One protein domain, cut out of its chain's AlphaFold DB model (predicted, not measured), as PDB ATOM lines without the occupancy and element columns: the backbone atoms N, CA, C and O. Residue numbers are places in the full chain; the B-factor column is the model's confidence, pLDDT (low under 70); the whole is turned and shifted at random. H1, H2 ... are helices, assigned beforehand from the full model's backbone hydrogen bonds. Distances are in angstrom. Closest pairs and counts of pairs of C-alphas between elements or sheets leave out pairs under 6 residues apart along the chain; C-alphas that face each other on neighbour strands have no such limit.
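Overview. This is residues 12 to 134 of the 266 residues of an uncharacterized protein of Nonomuraea dietziae (UniProt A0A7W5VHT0). Four helices form a bundle with the long helix H4 in its middle: H1, H3 and H5 are set round H4 and run the opposite way to it. H7 crosses the side of H5 away from H4, short H6 fills the corner between H4 and H7, and short H2 sits at the far side of the bundle by H1 and H3. The printed part has 123 residues with seven named helices, H1 to H7 in chain order, and no named strand; its class is all helix. The whole is compact and rounded, with a radius of gyration of the C-alphas of 13.7 A and spans of 36 by 31 by 28 A.

Arrangement. H4, residues 60 to 80, is the longest helix and the hub. It touches H1, residues 12 to 27, at a shallow tilt of 29 degrees, opposite ways; their closest C-alphas, Gly 14 and Val 73, are 5.0 A apart. H3, residues 45 to 54, forms a helical hairpin with H4 at 29 degrees, with the C-alphas of Ile 49 and Gly 70 closest at 5.8 A. H5, residues 85 to 101, forms another with H4 at 22 degrees, with the C-alphas of Val 67 and Leu 95 closest at 6.0 A. H3 and H5 touch, the same way, at 36 degrees, only just a steep tilt; the closest C-alphas, of Leu 53 and Leu 95, are 6.9 A apart. H1 and H5 are apart. H2, residues 33 to 37, only just touches H1 and H3, with 3 pairs of C-alphas within 8 A each; the closest are Arg 25 and Leu 33 at 6.9 A, and Leu 36 and Val 48 at 6.8 A. H7, residues 118 to 132, touches H5 with residues 125 to 129 alone, at a steep tilt of 60 degrees, opposite ways; the C-alphas of His 93 and His 128 are closest at 6.0 A. H6, residues 106 to 110, touches H7, with the C-alphas of Ile 107 and Arg 118 closest at 4.9 A. Every O i to N i+4 pair is within hydrogen-bond range in H1, H2, H3, H5, H6 and H7, and 16 of 17 are in H4.

Along the chain. H4 spans 29.7 A from C-alpha 60 at (43.950, 15.896, 35.275) to C-alpha 80. H5 spans 24.5 A, H1 22.0 A, H7 21.3 A and H3 14.8 A. H1 begins at C-alpha 12 at (24.673, -1.423, 39.268), and H7 ends at C-alpha 132 at (27.468, 18.338, 14.516).

Size, cuts and confidence. The two C-alphas farthest apart, of Asp 27 and Gly 134, are 41.1 A apart. The printed part has no cut and no long link. Its mean pLDDT is 86.6, that of H7 is 74, and residues 119, 130 and 133 to 134 are under 70.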
ATOM      1  N   THR A  12      23.633  -1.605  38.245       82.38
ATOM      2  CA  THR A  12      24.673  -1.423  39.268       82.38
ATOM      3  C   THR A  12      25.928  -0.749  38.725       82.38
ATOM      4  O   THR A  12      26.402   0.199  39.330       82.38
ATOM      5  N   ALA A  13      26.415  -1.136  37.542       83.06
ATOM      6  CA  ALA A  13      27.627  -0.551  36.966       83.06
ATOM      7  C   ALA A  13      27.476   0.952  36.667       83.06
ATOM      8  O   ALA A  13      28.442   1.706  36.776       83.06
ATOM      9  N   GLY A  14      26.267   1.391  36.297       85.19
ATOM     10  CA  GLY A  14      25.957   2.808  36.102       85.19
ATOM     11  C   GLY A  14      25.950   3.598  37.409       85.19
ATOM     12  O   GLY A  14      26.548   4.669  37.476       85.19
ATOM     13  N   GLN A  15      25.316   3.053  38.448       89.88
ATOM     14  CA  GLN A  15      25.260   3.674  39.776       89.88
ATOM     15  C   GLN A  15      26.648   3.735  40.429       89.88
ATOM     16  O   GLN A  15      27.067   4.803  40.864       89.88
ATOM     17  N   GLU A  16      27.418   2.648  40.369       92.62
ATOM     18  CA  GLU A  16      28.808   2.610  40.840       92.62
ATOM     19  C   GLU A  16      29.687   3.643  40.120       92.62
ATOM     20  O   GLU A  16      30.559   4.251  40.733       92.62
ATOM     21  N   ALA A  17      29.477   3.871  38.818       93.00
ATOM     22  CA  ALA A  17      30.218   4.894  38.082       93.00
ATOM     23  C   ALA A  17      29.889   6.315  38.578       93.00
ATOM     24  O   ALA A  17      30.801   7.129  38.729       93.00
ATOM     25  N   ILE A  18      28.617   6.602  38.886       94.31
ATOM     26  CA  ILE A  18      28.194   7.874  39.501       94.31
ATOM     27  C   ILE A  18      28.866   8.046  40.866       94.31
ATOM     28  O   ILE A  18      29.474   9.085  41.129       94.31
ATOM     29  N   GLU A  19      28.812   7.016  41.707       95.31
ATOM     30  CA  GLU A  19      29.426   7.020  43.036       95.31
ATOM     31  C   GLU A  19      30.942   7.227  42.964       95.31
ATOM     32  O   GLU A  19      31.482   8.047  43.706       95.31
ATOM     33  N   ARG A  20      31.634   6.562  42.027       96.81
ATOM     34  CA  ARG A  20      33.078   6.744  41.805       96.81
ATOM     35  C   ARG A  20      33.435   8.175  41.414       96.81
ATOM     36  O   ARG A  20      34.434   8.691  41.916       96.81
ATOM     37  N   ILE A  21      32.640   8.814  40.550       96.19
ATOM     38  CA  ILE A  21      32.836  10.225  40.179       96.19
ATOM     39  C   ILE A  21      32.665  11.108  41.417       96.19
ATOM     40  O   ILE A  21      33.562  11.879  41.752       96.19
ATOM     41  N   VAL A  22      31.546  10.964  42.130       96.06
ATOM     42  CA  VAL A  22      31.242  11.765  43.325       96.06
ATOM     43  C   VAL A  22      32.322  11.602  44.396       96.06
ATOM     44  O   VAL A  22      32.771  12.595  44.968       96.06
ATOM     45  N   GLN A  23      32.770  10.372  44.652       96.69
ATOM     46  CA  GLN A  23      33.779  10.104  45.668       96.69
ATOM     47  C   GLN A  23      35.141  10.683  45.280       96.69
ATOM     48  O   GLN A  23      35.720  11.412  46.079       96.69
ATOM     49  N   ARG A  24      35.616  10.477  44.040       96.88
ATOM     50  CA  ARG A  24      36.878  11.091  43.581       96.88
ATOM     51  C   ARG A  24      36.861  12.607  43.716       96.88
ATOM     52  O   ARG A  24      37.854  13.195  44.128       96.88
ATOM     53  N   ARG A  25      35.740  13.232  43.362       95.12
ATOM     54  CA  ARG A  25      35.545  14.686  43.429       95.12
ATOM     55  C   ARG A  25      35.561  15.194  44.866       95.12
ATOM     56  O   ARG A  25      36.128  16.249  45.136       95.12
ATOM     57  N   ARG A  26      34.987  14.422  45.790       95.69
ATOM     58  CA  ARG A  26      35.027  14.699  47.228       95.69
ATOM     59  C   ARG A  26      36.451  14.615  47.771       95.69
ATOM     60  O   ARG A  26      36.867  15.522  48.483       95.69
ATOM     61  N   ASP A  27      37.189  13.571  47.403       95.56
ATOM     62  CA  ASP A  27      38.542  13.313  47.911       95.56
ATOM     63  C   ASP A  27      39.541  14.413  47.518       95.56
ATOM     64  O   ASP A  27      40.470  14.702  48.269       95.56
ATOM     65  N   VAL A  28      39.337  15.059  46.365       94.38
ATOM     66  CA  VAL A  28      40.164  16.193  45.909       94.38
ATOM     67  C   VAL A  28      39.611  17.567  46.296       94.38
ATOM     68  O   VAL A  28      40.186  18.578  45.901       94.38
ATOM     69  N   GLY A  29      38.510  17.620  47.050       91.56
ATOM     70  CA  GLY A  29      37.915  18.872  47.510       91.56
ATOM     71  C   GLY A  29      37.340  19.745  46.389       91.56
ATOM     72  O   GLY A  29      37.534  20.958  46.417       91.56
ATOM     73  N   ASP A  30      36.649  19.155  45.406       93.06
ATOM     74  CA  ASP A  30      35.963  19.914  44.351       93.06
ATOM     75  C   ASP A  30      34.945  20.899  44.965       93.06
ATOM     76  O   ASP A  30      33.942  20.496  45.562       93.06
ATOM     77  N   SER A  31      35.204  22.202  44.801       89.50
ATOM     78  CA  SER A  31      34.382  23.286  45.349       89.50
ATOM     79  C   SER A  31      32.961  23.312  44.790       89.50
ATOM     80  O   SER A  31      32.045  23.782  45.463       89.50
ATOM     81  N   ASP A  32      32.768  22.799  43.575       90.81
ATOM     82  CA  ASP A  32      31.484  22.814  42.879       90.81
ATOM     83  C   ASP A  32      30.652  21.546  43.183       90.81
ATOM     84  O   ASP A  32      29.492  21.440  42.779       90.81
ATOM     85  N   LEU A  33      31.200  20.581  43.938       92.00
ATOM     86  CA  LEU A  33      30.536  19.305  44.234       92.00
ATOM     87  C   LEU A  33      29.217  19.477  45.000       92.00
ATOM     88  O   LEU A  33      28.274  18.719  44.778       92.00
ATOM     89  N   ALA A  34      29.122  20.475  45.882       89.19
ATOM     90  CA  ALA A  34      27.903  20.732  46.651       89.19
ATOM     91  C   ALA A  34      26.696  21.029  45.742       89.19
ATOM     92  O   ALA A  34      25.587  20.578  46.024       89.19
ATOM     93  N   ALA A  35      26.917  21.728  44.622       89.12
ATOM     94  CA  ALA A  35      25.871  22.027  43.649       89.12
ATOM     95  C   ALA A  35      25.407  20.771  42.895       89.12
ATOM     96  O   ALA A  35      24.215  20.622  42.625       89.12
ATOM     97  N   LEU A  36      26.328  19.848  42.594       90.00
ATOM     98  CA  LEU A  36      25.977  18.553  42.015       90.00
ATOM     99  C   LEU A  36      25.131  17.726  42.990       90.00
ATOM    100  O   LEU A  36      24.118  17.178  42.581       90.00
ATOM    101  N   LEU A  37      25.523  17.667  44.267       91.00
ATOM    102  CA  LEU A  37      24.852  16.864  45.299       91.00
ATOM    103  C   LEU A  37      23.474  17.397  45.714       91.00
ATOM    104  O   LEU A  37      22.691  16.648  46.293       91.00
ATOM    105  N   ALA A  38      23.166  18.664  45.423       88.81
ATOM    106  CA  ALA A  38      21.852  19.251  45.690       88.81
ATOM    107  C   ALA A  38      20.719  18.571  44.900       88.81
ATOM    108  O   ALA A  38      19.574  18.570  45.343       88.81
ATOM    109  N   ASN A  39      21.040  17.980  43.746       82.81
ATOM    110  CA  ASN A  39      20.138  17.120  42.990       82.81
ATOM    111  C   ASN A  39      20.676  15.695  43.109       82.81
ATOM    112  O   ASN A  39      21.837  15.488  42.772       82.81
ATOM    113  N   ASP A  40      19.879  14.725  43.569       87.56
ATOM    114  CA  ASP A  40      20.359  13.344  43.730       87.56
ATOM    115  C   ASP A  40      21.054  12.862  42.434       87.56
ATOM    116  O   ASP A  40      20.396  12.748  41.392       87.56
ATOM    117  N   PRO A  41      22.379  12.604  42.461       87.25
ATOM    118  CA  PRO A  41      23.139  12.221  41.276       87.25
ATOM    119  C   PRO A  41      22.625  10.945  40.604       87.25
ATOM    120  O   PRO A  41      22.796  10.786  39.394       87.25
ATOM    121  N   VAL A  42      22.005  10.041  41.370       86.31
ATOM    122  CA  VAL A  42      21.471   8.767  40.872       86.31
ATOM    123  C   VAL A  42      20.159   8.974  40.117       86.31
ATOM    124  O   VAL A  42      19.954   8.348  39.074       86.31
ATOM    125  N   GLU A  43      19.311   9.885  40.595       85.75
ATOM    126  CA  GLU A  43      18.064  10.291  39.929       85.75
ATOM    127  C   GLU A  43      18.325  11.262  38.760       85.75
ATOM    128  O   GLU A  43      17.577  11.302  37.779       85.75
ATOM    129  N   HIS A  44      19.435  12.007  38.809       88.38
ATOM    130  CA  HIS A  44      19.836  12.984  37.793       88.38
ATOM    131  C   HIS A  44      21.219  12.695  37.169       88.38
ATOM    132  O   HIS A  44      22.088  13.573  37.132       88.38
ATOM    133  N   PRO A  45      21.428  11.521  36.547       90.19
ATOM    134  CA  PRO A  45      22.733  11.089  36.031       90.19
ATOM    135  C   PRO A  45      23.318  12.016  34.951       90.19
ATOM    136  O   PRO A  45      24.532  12.171  34.841       90.19
ATOM    137  N   LEU A  46      22.477  12.696  34.161       91.81
ATOM    138  CA  LEU A  46      22.944  13.677  33.169       91.81
ATOM    139  C   LEU A  46      23.527  14.951  33.807       91.81
ATOM    140  O   LEU A  46      24.327  15.642  33.174       91.81
ATOM    141  N   ALA A  47      23.139  15.289  35.042       91.62
ATOM    142  CA  ALA A  47      23.756  16.386  35.788       91.62
ATOM    143  C   ALA A  47      25.210  16.058  36.156       91.62
ATOM    144  O   ALA A  47      26.069  16.924  36.026       91.62
ATOM    145  N   VAL A  48      25.500  14.792  36.482       93.69
ATOM    146  CA  VAL A  48      26.865  14.300  36.733       93.69
ATOM    147  C   VAL A  48      27.746  14.501  35.502       93.69
ATOM    148  O   VAL A  48      28.841  15.043  35.608       93.69
ATOM    149  N   ILE A  49      27.251  14.146  34.310       94.62
ATOM    150  CA  ILE A  49      28.012  14.335  33.064       94.62
ATOM    151  C   ILE A  49      28.292  15.812  32.793       94.62
ATOM    152  O   ILE A  49      29.414  16.178  32.443       94.62
ATOM    153  N   ARG A  50      27.286  16.674  32.979       94.25
ATOM    154  CA  ARG A  50      27.465  18.125  32.843       94.25
ATOM    155  C   ARG A  50      28.522  18.650  33.804       94.25
ATOM    156  O   ARG A  50      29.385  19.394  33.362       94.25
ATOM    157  N   HIS A  51      28.490  18.212  35.063       93.94
ATOM    158  CA  HIS A  51      29.489  18.579  36.067       93.94
ATOM    159  C   HIS A  51      30.905  18.218  35.621       93.94
ATOM    160  O   HIS A  51      31.793  19.062  35.668       93.94
ATOM    161  N   VAL A  52      31.112  17.000  35.107       93.69
ATOM    162  CA  VAL A  52      32.418  16.560  34.584       93.69
ATOM    163  C   VAL A  52      32.899  17.454  33.436       93.69
ATOM    164  O   VAL A  52      34.082  17.790  33.364       93.69
ATOM    165  N   LEU A  53      31.994  17.860  32.542       93.00
ATOM    166  CA  LEU A  53      32.329  18.679  31.377       93.00
ATOM    167  C   LEU A  53      32.643  20.140  31.729       93.00
ATOM    168  O   LEU A  53      33.504  20.737  31.070       93.00
ATOM    169  N   THR A  54      31.969  20.708  32.736       91.25
ATOM    170  CA  THR A  54      32.080  22.126  33.118       91.25
ATOM    171  C   THR A  54      33.094  22.378  34.233       91.25
ATOM    172  O   THR A  54      33.858  23.341  34.162       91.25
ATOM    173  N   CYS A  55      33.150  21.517  35.246       86.69
ATOM    174  CA  CYS A  55      33.955  21.727  36.446       86.69
ATOM    175  C   CYS A  55      35.302  21.019  36.290       86.69
ATOM    176  O   CYS A  55      35.483  19.866  36.676       86.69
ATOM    177  N   ARG A  56      36.269  21.710  35.679       84.88
ATOM    178  CA  ARG A  56      37.608  21.164  35.375       84.88
ATOM    179  C   ARG A  56      38.703  21.613  36.344       84.88
ATOM    180  O   ARG A  56      39.866  21.318  36.117       84.88
ATOM    181  N   ARG A  57      38.350  22.318  37.422       87.62
ATOM    182  CA  ARG A  57      39.288  22.803  38.454       87.62
ATOM    183  C   ARG A  57      39.681  21.690  39.434       87.62
ATOM    184  O   ARG A  57      39.615  21.858  40.643       87.62
ATOM    185  N   VAL A  58      40.049  20.537  38.894       91.62
ATOM    186  CA  VAL A  58      40.509  19.351  39.622       91.62
ATOM    187  C   VAL A  58      41.723  18.775  38.887       91.62
ATOM    188  O   VAL A  58      41.909  19.085  37.711       91.62
ATOM    189  N   PRO A  59      42.551  17.935  39.528       94.31
ATOM    190  CA  PRO A  59      43.698  17.332  38.855       94.31
ATOM    191  C   PRO A  59      43.317  16.543  37.589       94.31
ATOM    192  O   PRO A  59      42.297  15.852  37.560       94.31
ATOM    193  N   ASP A  60      44.185  16.550  36.576       91.75
ATOM    194  CA  ASP A  60      43.950  15.896  35.275       91.75
ATOM    195  C   ASP A  60      43.630  14.399  35.372       91.75
ATOM    196  O   ASP A  60      42.856  13.855  34.577       91.75
ATOM    197  N   TRP A  61      44.195  13.714  36.371       93.69
ATOM    198  CA  TRP A  61      43.906  12.302  36.619       93.69
ATOM    199  C   TRP A  61      42.454  12.085  37.072       93.69
ATOM    200  O   TRP A  61      41.870  11.051  36.742       93.69
ATOM    201  N   VAL A  62      41.845  13.049  37.776       95.44
ATOM    202  CA  VAL A  62      40.422  13.019  38.150       95.44
ATOM    203  C   VAL A  62      39.577  13.181  36.897       95.44
ATOM    204  O   VAL A  62      38.758  12.311  36.609       95.44
ATOM    205  N   VAL A  63      39.847  14.220  36.095       94.00
ATOM    206  CA  VAL A  63      39.116  14.483  34.842       94.00
ATOM    207  C   VAL A  63      39.176  13.270  33.915       94.00
ATOM    208  O   VAL A  63      38.154  12.832  33.392       94.00
ATOM    209  N   SER A  64      40.355  12.668  33.761       93.44
ATOM    210  CA  SER A  64      40.548  11.513  32.884       93.44
ATOM    211  C   SER A  64      39.730  10.290  33.316       93.44
ATOM    212  O   SER A  64      39.148   9.601  32.477       93.44
ATOM    213  N   ASN A  65      39.662  10.004  34.618       95.00
ATOM    214  CA  ASN A  65      38.860   8.887  35.127       95.00
ATOM    215  C   ASN A  65      37.360   9.201  35.106       95.00
ATOM    216  O   ASN A  65      36.556   8.317  34.813       95.00
ATOM    217  N   ASP A  66      36.985  10.455  35.337       96.00
ATOM    218  CA  ASP A  66      35.596  10.893  35.261       96.00
ATOM    219  C   ASP A  66      35.049  10.868  33.838       96.00
ATOM    220  O   ASP A  66      33.874  10.575  33.654       96.00
ATOM    221  N   VAL A  67      35.883  11.097  32.819       94.88
ATOM    222  CA  VAL A  67      35.483  10.869  31.423       94.88
ATOM    223  C   VAL A  67      35.121   9.399  31.204       94.88
ATOM    224  O   VAL A  67      34.079   9.099  30.623       94.88
ATOM    225  N   LEU A  68      35.947   8.465  31.689       93.62
ATOM    226  CA  LEU A  68      35.705   7.029  31.517       93.62
ATOM    227  C   LEU A  68      34.448   6.557  32.254       93.62
ATOM    228  O   LEU A  68      33.630   5.845  31.668       93.62
ATOM    229  N   ASP A  69      34.280   6.962  33.514       95.19
ATOM    230  CA  ASP A  69      33.076   6.655  34.289       95.19
ATOM    231  C   ASP A  69      31.848   7.402  33.731       95.19
ATOM    232  O   ASP A  69      30.764   6.831  33.651       95.19
ATOM    233  N   GLY A  70      32.006   8.620  33.212       94.88
ATOM    234  CA  GLY A  70      30.943   9.378  32.553       94.88
ATOM    235  C   GLY A  70      30.396   8.677  31.307       94.88
ATOM    236  O   GLY A  70      29.185   8.647  31.084       94.88
ATOM    237  N   LEU A  71      31.252   8.017  30.520       93.00
ATOM    238  CA  LEU A  71      30.792   7.186  29.403       93.00
ATOM    239  C   LEU A  71      29.972   5.970  29.878       93.00
ATOM    240  O   LEU A  71      29.019   5.579  29.198       93.00
ATOM    241  N   TRP A  72      30.287   5.394  31.047       91.50
ATOM    242  CA  TRP A  72      29.463   4.344  31.662       91.50
ATOM    243  C   TRP A  72      28.109   4.880  32.123       91.50
ATOM    244  O   TRP A  72      27.083   4.246  31.871       91.50
ATOM    245  N   VAL A  73      28.090   6.068  32.729       92.69
ATOM    246  CA  VAL A  73      26.853   6.744  33.135       92.69
ATOM    247  C   VAL A  73      25.969   7.045  31.920       92.69
ATOM    248  O   VAL A  73      24.768   6.792  31.960       92.69
ATOM    249  N   LEU A  74      26.532   7.479  30.789       91.06
ATOM    250  CA  LEU A  74      25.763   7.656  29.551       91.06
ATOM    251  C   LEU A  74      25.230   6.338  28.978       91.06
ATOM    252  O   LEU A  74      24.115   6.296  28.453       91.06
ATOM    253  N   ALA A  75      25.998   5.249  29.069       87.06
ATOM    254  CA  ALA A  75      25.511   3.929  28.685       87.06
ATOM    255  C   ALA A  75      24.337   3.482  29.576       87.06
ATOM    256  O   ALA A  75      23.349   2.964  29.057       87.06
ATOM    257  N   TYR A  76      24.407   3.756  30.881       87.38
ATOM    258  CA  TYR A  76      23.316   3.552  31.833       87.38
ATOM    259  C   TYR A  76      22.074   4.386  31.483       87.38
ATOM    260  O   TYR A  76      20.987   3.826  31.339       87.38
ATOM    261  N   VAL A  77      22.230   5.694  31.245       88.31
ATOM    262  CA  VAL A  77      21.125   6.605  30.891       88.31
ATOM    263  C   VAL A  77      20.368   6.119  29.660       88.31
ATOM    264  O   VAL A  77      19.143   6.102  29.659       88.31
ATOM    265  N   ARG A  78      21.069   5.657  28.621       85.75
ATOM    266  CA  ARG A  78      20.409   5.158  27.402       85.75
ATOM    267  C   ARG A  78      19.533   3.932  27.628       85.75
ATOM    268  O   ARG A  78      18.594   3.716  26.871       85.75
ATOM    269  N   VAL A  79      19.876   3.110  28.613       83.19
ATOM    270  CA  VAL A  79      19.164   1.863  28.903       83.19
ATOM    271  C   VAL A  79      18.018   2.107  29.874       83.19
ATOM    272  O   VAL A  79      16.925   1.586  29.662       83.19
ATOM    273  N   TYR A  80      18.264   2.887  30.926       81.81
ATOM    274  CA  TYR A  80      17.364   3.002  32.072       81.81
ATOM    275  C   TYR A  80      16.631   4.350  32.159       81.81
ATOM    276  O   TYR A  80      15.643   4.446  32.879       81.81
ATOM    277  N   CYS A  81      17.053   5.366  31.399       76.19
ATOM    278  CA  CYS A  81      16.449   6.704  31.368       76.19
ATOM    279  C   CYS A  81      16.257   7.212  29.915       76.19
ATOM    280  O   CYS A  81      16.809   8.250  29.541       76.19
ATOM    281  N   PRO A  82      15.477   6.520  29.059       72.56
ATOM    282  CA  PRO A  82      15.446   6.762  27.610       72.56
ATOM    283  C   PRO A  82      14.740   8.060  27.168       72.56
ATOM    284  O   PRO A  82      14.631   8.322  25.973       72.56
ATOM    285  N   HIS A  83      14.251   8.887  28.093       73.88
ATOM    286  CA  HIS A  83      13.378  10.028  27.792       73.88
ATOM    287  C   HIS A  83      14.086  11.244  27.159       73.88
ATOM    288  O   HIS A  83      13.409  12.207  26.810       73.88
ATOM    289  N   ARG A  84      15.423  11.230  27.014       70.44
ATOM    290  CA  ARG A  84      16.214  12.337  26.428       70.44
ATOM    291  C   ARG A  84      17.383  11.850  25.551       70.44
ATOM    292  O   ARG A  84      18.544  11.984  25.947       70.44
ATOM    293  N   PRO A  85      17.106  11.265  24.372       76.19
ATOM    294  CA  PRO A  85      18.143  10.686  23.516       76.19
ATOM    295  C   PRO A  85      19.131  11.733  22.979       76.19
ATOM    296  O   PRO A  85      20.338  11.515  23.070       76.19
ATOM    297  N   ASP A  86      18.638  12.885  22.516       78.25
ATOM    298  CA  ASP A  86      19.467  13.928  21.891       78.25
ATOM    299  C   ASP A  86      20.447  14.563  22.888       78.25
ATOM    300  O   ASP A  86      21.608  14.826  22.576       78.25
ATOM    301  N   GLU A  87      20.001  14.764  24.133       85.25
ATOM    302  CA  GLU A  87      20.844  15.300  25.203       85.25
ATOM    303  C   GLU A  87      21.974  14.325  25.561       85.25
ATOM    304  O   GLU A  87      23.126  14.736  25.699       85.25
ATOM    305  N   ALA A  88      21.666  13.028  25.663       86.00
ATOM    306  CA  ALA A  88      22.665  11.995  25.921       86.00
ATOM    307  C   ALA A  88      23.657  11.837  24.755       86.00
ATOM    308  O   ALA A  88      24.829  11.536  24.980       86.00
ATOM    309  N   GLU A  89      23.209  12.029  23.512       84.50
ATOM    310  CA  GLU A  89      24.074  12.005  22.332       84.50
ATOM    311  C   GLU A  89      25.037  13.196  22.304       84.50
ATOM    312  O   GLU A  89      26.247  13.002  22.171       84.50
ATOM    313  N   ARG A  90      24.530  14.412  22.547       87.12
ATOM    314  CA  ARG A  90      25.361  15.618  22.664       87.12
ATOM    315  C   ARG A  90      26.411  15.484  23.771       87.12
ATOM    316  O   ARG A  90      27.583  15.777  23.544       87.12
ATOM    317  N   LEU A  91      26.006  15.023  24.956       91.56
ATOM    318  CA  LEU A  91      26.912  14.856  26.096       91.56
ATOM    319  C   LEU A  91      27.942  13.738  25.869       91.56
ATOM    320  O   LEU A  91      29.074  13.861  26.330       91.56
ATOM    321  N   GLU A  92      27.593  12.675  25.131       92.19
ATOM    322  CA  GLU A  92      28.583  11.675  24.704       92.19
ATOM    323  C   GLU A  92      29.652  12.302  23.823       92.19
ATOM    324  O   GLU A  92      30.836  12.060  24.044       92.19
ATOM    325  N   HIS A  93      29.244  13.088  22.828       89.75
ATOM    326  CA  HIS A  93      30.187  13.749  21.941       89.75
ATOM    327  C   HIS A  93      31.157  14.636  22.731       89.75
ATOM    328  O   HIS A  93      32.366  14.487  22.587       89.75
ATOM    329  N   GLU A  94      30.642  15.488  23.619       91.81
ATOM    330  CA  GLU A  94      31.466  16.376  24.446       91.81
ATOM    331  C   GLU A  94      32.435  15.603  25.356       91.81
ATOM    332  O   GLU A  94      33.594  15.999  25.490       91.81
ATOM    333  N   LEU A  95      32.008  14.470  25.927       93.88
ATOM    334  CA  LEU A  95      32.885  13.608  26.726       93.88
ATOM    335  C   LEU A  95      33.976  12.934  25.896       93.88
ATOM    336  O   LEU A  95      35.104  12.802  26.369       93.88
ATOM    337  N   LEU A  96      33.663  12.498  24.676       92.38
ATOM    338  CA  LEU A  96      34.655  11.875  23.805       92.38
ATOM    339  C   LEU A  96      35.687  12.889  23.305       92.38
ATOM    340  O   LEU A  96      36.874  12.571  23.295       92.38
ATOM    341  N   GLU A  97      35.264  14.109  22.963       90.25
ATOM    342  CA  GLU A  97      36.190  15.203  22.638       90.25
ATOM    343  C   GLU A  97      37.087  15.547  23.828       90.25
ATOM    344  O   GLU A  97      38.300  15.686  23.662       90.25
ATOM    345  N   LEU A  98      36.521  15.617  25.039       92.56
ATOM    346  CA  LEU A  98      37.307  15.819  26.255       92.56
ATOM    347  C   LEU A  98      38.305  14.673  26.467       92.56
ATOM    348  O   LEU A  98      39.472  14.926  26.750       92.56
ATOM    349  N   GLY A  99      37.889  13.421  26.269       91.06
ATOM    350  CA  GLY A  99      38.782  12.267  26.352       91.06
ATOM    351  C   GLY A  99      39.935  12.325  25.348       91.06
ATOM    352  O   GLY A  99      41.068  11.999  25.703       91.06
ATOM    353  N   CYS A 100      39.678  12.791  24.123       86.62
ATOM    354  CA  CYS A 100      40.720  13.037  23.129       86.62
ATOM    355  C   CYS A 100      41.667  14.171  23.541       86.62
ATOM    356  O   CYS A 100      42.879  14.001  23.428       86.62
ATOM    357  N   ALA A 101      41.141  15.288  24.052       86.44
ATOM    358  CA  ALA A 101      41.946  16.413  24.534       86.44
ATOM    359  C   ALA A 101      42.857  16.015  25.709       86.44
ATOM    360  O   ALA A 101      44.015  16.416  25.758       86.44
ATOM    361  N   MET A 102      42.364  15.150  26.601       88.44
ATOM    362  CA  MET A 102      43.118  14.568  27.720       88.44
ATOM    363  C   MET A 102      44.047  13.413  27.299       88.44
ATOM    364  O   MET A 102      44.611  12.733  28.154       88.44
ATOM    365  N   GLN A 103      44.171  13.133  25.995       86.44
ATOM    366  CA  GLN A 103      44.988  12.047  25.440       86.44
ATOM    367  C   GLN A 103      44.669  10.657  26.026       86.44
ATOM    368  O   GLN A 103      45.524   9.769  26.099       86.44
ATOM    369  N   ILE A 104      43.413  10.417  26.418       88.12
ATOM    370  CA  ILE A 104      42.982   9.109  26.914       88.12
ATOM    371  C   ILE A 104      43.035   8.110  25.762       88.12
ATOM    372  O   ILE A 104      42.396   8.282  24.722       88.12
ATOM    373  N   ALA A 105      43.759   7.009  25.962       82.94
ATOM    374  CA  ALA A 105      43.837   5.949  24.970       82.94
ATOM    375  C   ALA A 105      42.429   5.453  24.586       82.94
ATOM    376  O   ALA A 105      41.699   4.920  25.423       82.94
ATOM    377  N   MET A 106      42.067   5.566  23.302       84.06
ATOM    378  CA  MET A 106      40.730   5.226  22.784       84.06
ATOM    379  C   MET A 106      40.260   3.816  23.160       84.06
ATOM    380  O   MET A 106      39.070   3.591  23.362       84.06
ATOM    381  N   ILE A 107      41.183   2.861  23.305       81.69
ATOM    382  CA  ILE A 107      40.853   1.500  23.740       81.69
ATOM    383  C   ILE A 107      40.228   1.462  25.146       81.69
ATOM    384  O   ILE A 107      39.358   0.634  25.399       81.69
ATOM    385  N   ARG A 108      40.592   2.395  26.037       86.56
ATOM    386  CA  ARG A 108      39.984   2.535  27.371       86.56
ATOM    387  C   ARG A 108      38.548   3.059  27.288       86.56
ATOM    388  O   ARG A 108      37.710   2.651  28.082       86.56
ATOM    389  N   MET A 109      38.249   3.896  26.292       87.69
ATOM    390  CA  MET A 109      36.898   4.415  26.026       87.69
ATOM    391  C   MET A 109      35.989   3.394  25.314       87.69
ATOM    392  O   MET A 109      34.770   3.549  25.304       87.69
ATOM    393  N   ALA A 110      36.553   2.322  24.743       84.75
ATOM    394  CA  ALA A 110      35.806   1.335  23.962       84.75
ATOM    395  C   ALA A 110      34.775   0.551  24.790       84.75
ATOM    396  O   ALA A 110      33.632   0.381  24.357       84.75
ATOM    397  N   SER A 111      35.163   0.100  25.988       81.62
ATOM    398  CA  SER A 111      34.292  -0.713  26.847       81.62
ATOM    399  C   SER A 111      33.016   0.028  27.282       81.62
ATOM    400  O   SER A 111      31.937  -0.518  27.034       81.62
ATOM    401  N   PRO A 112      33.082   1.260  27.835       80.69
ATOM    402  CA  PRO A 112      31.884   2.043  28.162       80.69
ATOM    403  C   PRO A 112      30.936   2.254  26.969       80.69
ATOM    404  O   PRO A 112      29.716   2.221  27.105       80.69
ATOM    405  N   LEU A 113      31.493   2.412  25.765       82.06
ATOM    406  CA  LEU A 113      30.736   2.594  24.523       82.06
ATOM    407  C   LEU A 113      30.151   1.289  23.955       82.06
ATOM    408  O   LEU A 113      29.476   1.326  22.920       82.06
ATOM    409  N   ASN A 114      30.405   0.145  24.597       79.50
ATOM    410  CA  ASN A 114      30.061  -1.194  24.121       79.50
ATOM    411  C   ASN A 114      30.621  -1.501  22.716       79.50
ATOM    412  O   ASN A 114      29.981  -2.159  21.889       79.50
ATOM    413  N   VAL A 115      31.834  -1.023  22.435       81.81
ATOM    414  CA  VAL A 115      32.585  -1.345  21.218       81.81
ATOM    415  C   VAL A 115      33.870  -2.092  21.574       81.81
ATOM    416  O   VAL A 115      34.331  -2.066  22.709       81.81
ATOM    417  N   ARG A 116      34.432  -2.835  20.615       75.12
ATOM    418  CA  ARG A 116      35.547  -3.769  20.877       75.12
ATOM    419  C   ARG A 116      36.901  -3.310  20.344       75.12
ATOM    420  O   ARG A 116      37.885  -4.009  20.543       75.12
ATOM    421  N   SER A 117      36.960  -2.191  19.630       73.62
ATOM    422  CA  SER A 117      38.187  -1.733  18.978       73.62
ATOM    423  C   SER A 117      38.348  -0.225  19.085       73.62
ATOM    424  O   SER A 117      37.360   0.510  19.119       73.62
ATOM    425  N   ARG A 118      39.609   0.226  19.064       75.69
ATOM    426  CA  ARG A 118      39.977   1.639  18.898       75.69
ATOM    427  C   ARG A 118      39.256   2.259  17.697       75.69
ATOM    428  O   ARG A 118      38.611   3.286  17.848       75.69
ATOM    429  N   GLN A 119      39.295   1.583  16.550       68.69
ATOM    430  CA  GLN A 119      38.677   2.056  15.309       68.69
ATOM    431  C   GLN A 119      37.162   2.294  15.451       68.69
ATOM    432  O   GLN A 119      36.615   3.220  14.867       68.69
ATOM    433  N   ALA A 120      36.458   1.490  16.253       70.62
ATOM    434  CA  ALA A 120      35.028   1.691  16.480       70.62
ATOM    435  C   ALA A 120      34.727   2.914  17.365       70.62
ATOM    436  O   ALA A 120      33.682   3.539  17.189       70.62
ATOM    437  N   VAL A 121      35.623   3.250  18.301       75.25
ATOM    438  CA  VAL A 121      35.545   4.489  19.097       75.25
ATOM    439  C   VAL A 121      35.820   5.690  18.211       75.25
ATOM    440  O   VAL A 121      35.033   6.630  18.198       75.25
ATOM    441  N   GLU A 122      36.883   5.612  17.417       74.06
ATOM    442  CA  GLU A 122      37.240   6.614  16.422       74.06
ATOM    443  C   GLU A 122      36.065   6.877  15.478       74.06
ATOM    444  O   GLU A 122      35.536   7.977  15.471       74.06
ATOM    445  N   HIS A 123      35.504   5.858  14.822       74.25
ATOM    446  CA  HIS A 123      34.317   6.030  13.975       74.25
ATOM    447  C   HIS A 123      33.121   6.668  14.690       74.25
ATOM    448  O   HIS A 123      32.295   7.305  14.041       74.25
ATOM    449  N   ARG A 124      32.976   6.465  16.003       80.00
ATOM    450  CA  ARG A 124      31.888   7.054  16.786       80.00
ATOM    451  C   ARG A 124      32.131   8.538  17.046       80.00
ATOM    452  O   ARG A 124      31.206   9.319  16.865       80.00
ATOM    453  N   ILE A 125      33.365   8.915  17.378       81.31
ATOM    454  CA  ILE A 125      33.805  10.317  17.451       81.31
ATOM    455  C   ILE A 125      33.578  10.992  16.102       81.31
ATOM    456  O   ILE A 125      32.890  12.004  16.025       81.31
ATOM    457  N   LEU A 126      34.082  10.377  15.032       72.88
ATOM    458  CA  LEU A 126      33.971  10.898  13.675       72.88
ATOM    459  C   LEU A 126      32.506  11.062  13.249       72.88
ATOM    460  O   LEU A 126      32.144  12.094  12.695       72.88
ATOM    461  N   ARG A 127      31.639  10.096  13.582       76.00
ATOM    462  CA  ARG A 127      30.194  10.199  13.330       76.00
ATOM    463  C   ARG A 127      29.568  11.384  14.065       76.00
ATOM    464  O   ARG A 127      28.767  12.097  13.471       76.00
ATOM    465  N   HIS A 128      29.917  11.599  15.332       78.06
ATOM    466  CA  HIS A 128      29.391  12.727  16.108       78.06
ATOM    467  C   HIS A 128      29.861  14.069  15.561       78.06
ATOM    468  O   HIS A 128      29.056  14.987  15.411       78.06
ATOM    469  N   ARG A 129      31.141  14.171  15.192       74.31
ATOM    470  CA  ARG A 129      31.686  15.362  14.532       74.31
ATOM    471  C   ARG A 129      30.979  15.642  13.213       74.31
ATOM    472  O   ARG A 129      30.552  16.769  12.985       74.31
ATOM    473  N   ALA A 130      30.788  14.608  12.398       69.88
ATOM    474  CA  ALA A 130      30.059  14.692  11.142       69.88
ATOM    475  C   ALA A 130      28.622  15.199  11.344       69.88
ATOM    476  O   ALA A 130      28.201  16.131  10.662       69.88
ATOM    477  N   ALA A 131      27.896  14.651  12.323       71.69
ATOM    478  CA  ALA A 131      26.533  15.074  12.645       71.69
ATOM    479  C   ALA A 131      26.468  16.534  13.126       71.69
ATOM    480  O   ALA A 131      25.637  17.301  12.644       71.69
ATOM    481  N   LYS A 132      27.375  16.950  14.022       70.31
ATOM    482  CA  LYS A 132      27.468  18.338  14.516       70.31
ATOM    483  C   LYS A 132      27.722  19.342  13.391       70.31
ATOM    484  O   LYS A 132      27.259  20.477  13.450       70.31
ATOM    485  N   LEU A 133      28.474  18.916  12.388       65.31
ATOM    486  CA  LEU A 133      28.840  19.716  11.229       65.31
ATOM    487  C   LEU A 133      27.838  19.563  10.061       65.31
ATOM    488  O   LEU A 133      28.026  20.170   9.012       65.31
ATOM    489  N   GLY A 134      26.745  18.811  10.250       64.69
ATOM    490  CA  GLY A 134      25.623  18.734   9.311       64.69
ATOM    491  C   GLY A 134      25.812  17.787   8.123       64.69
ATOM    492  O   GLY A 134      25.119  17.951   7.120       64.69
TER     493      GLY A 134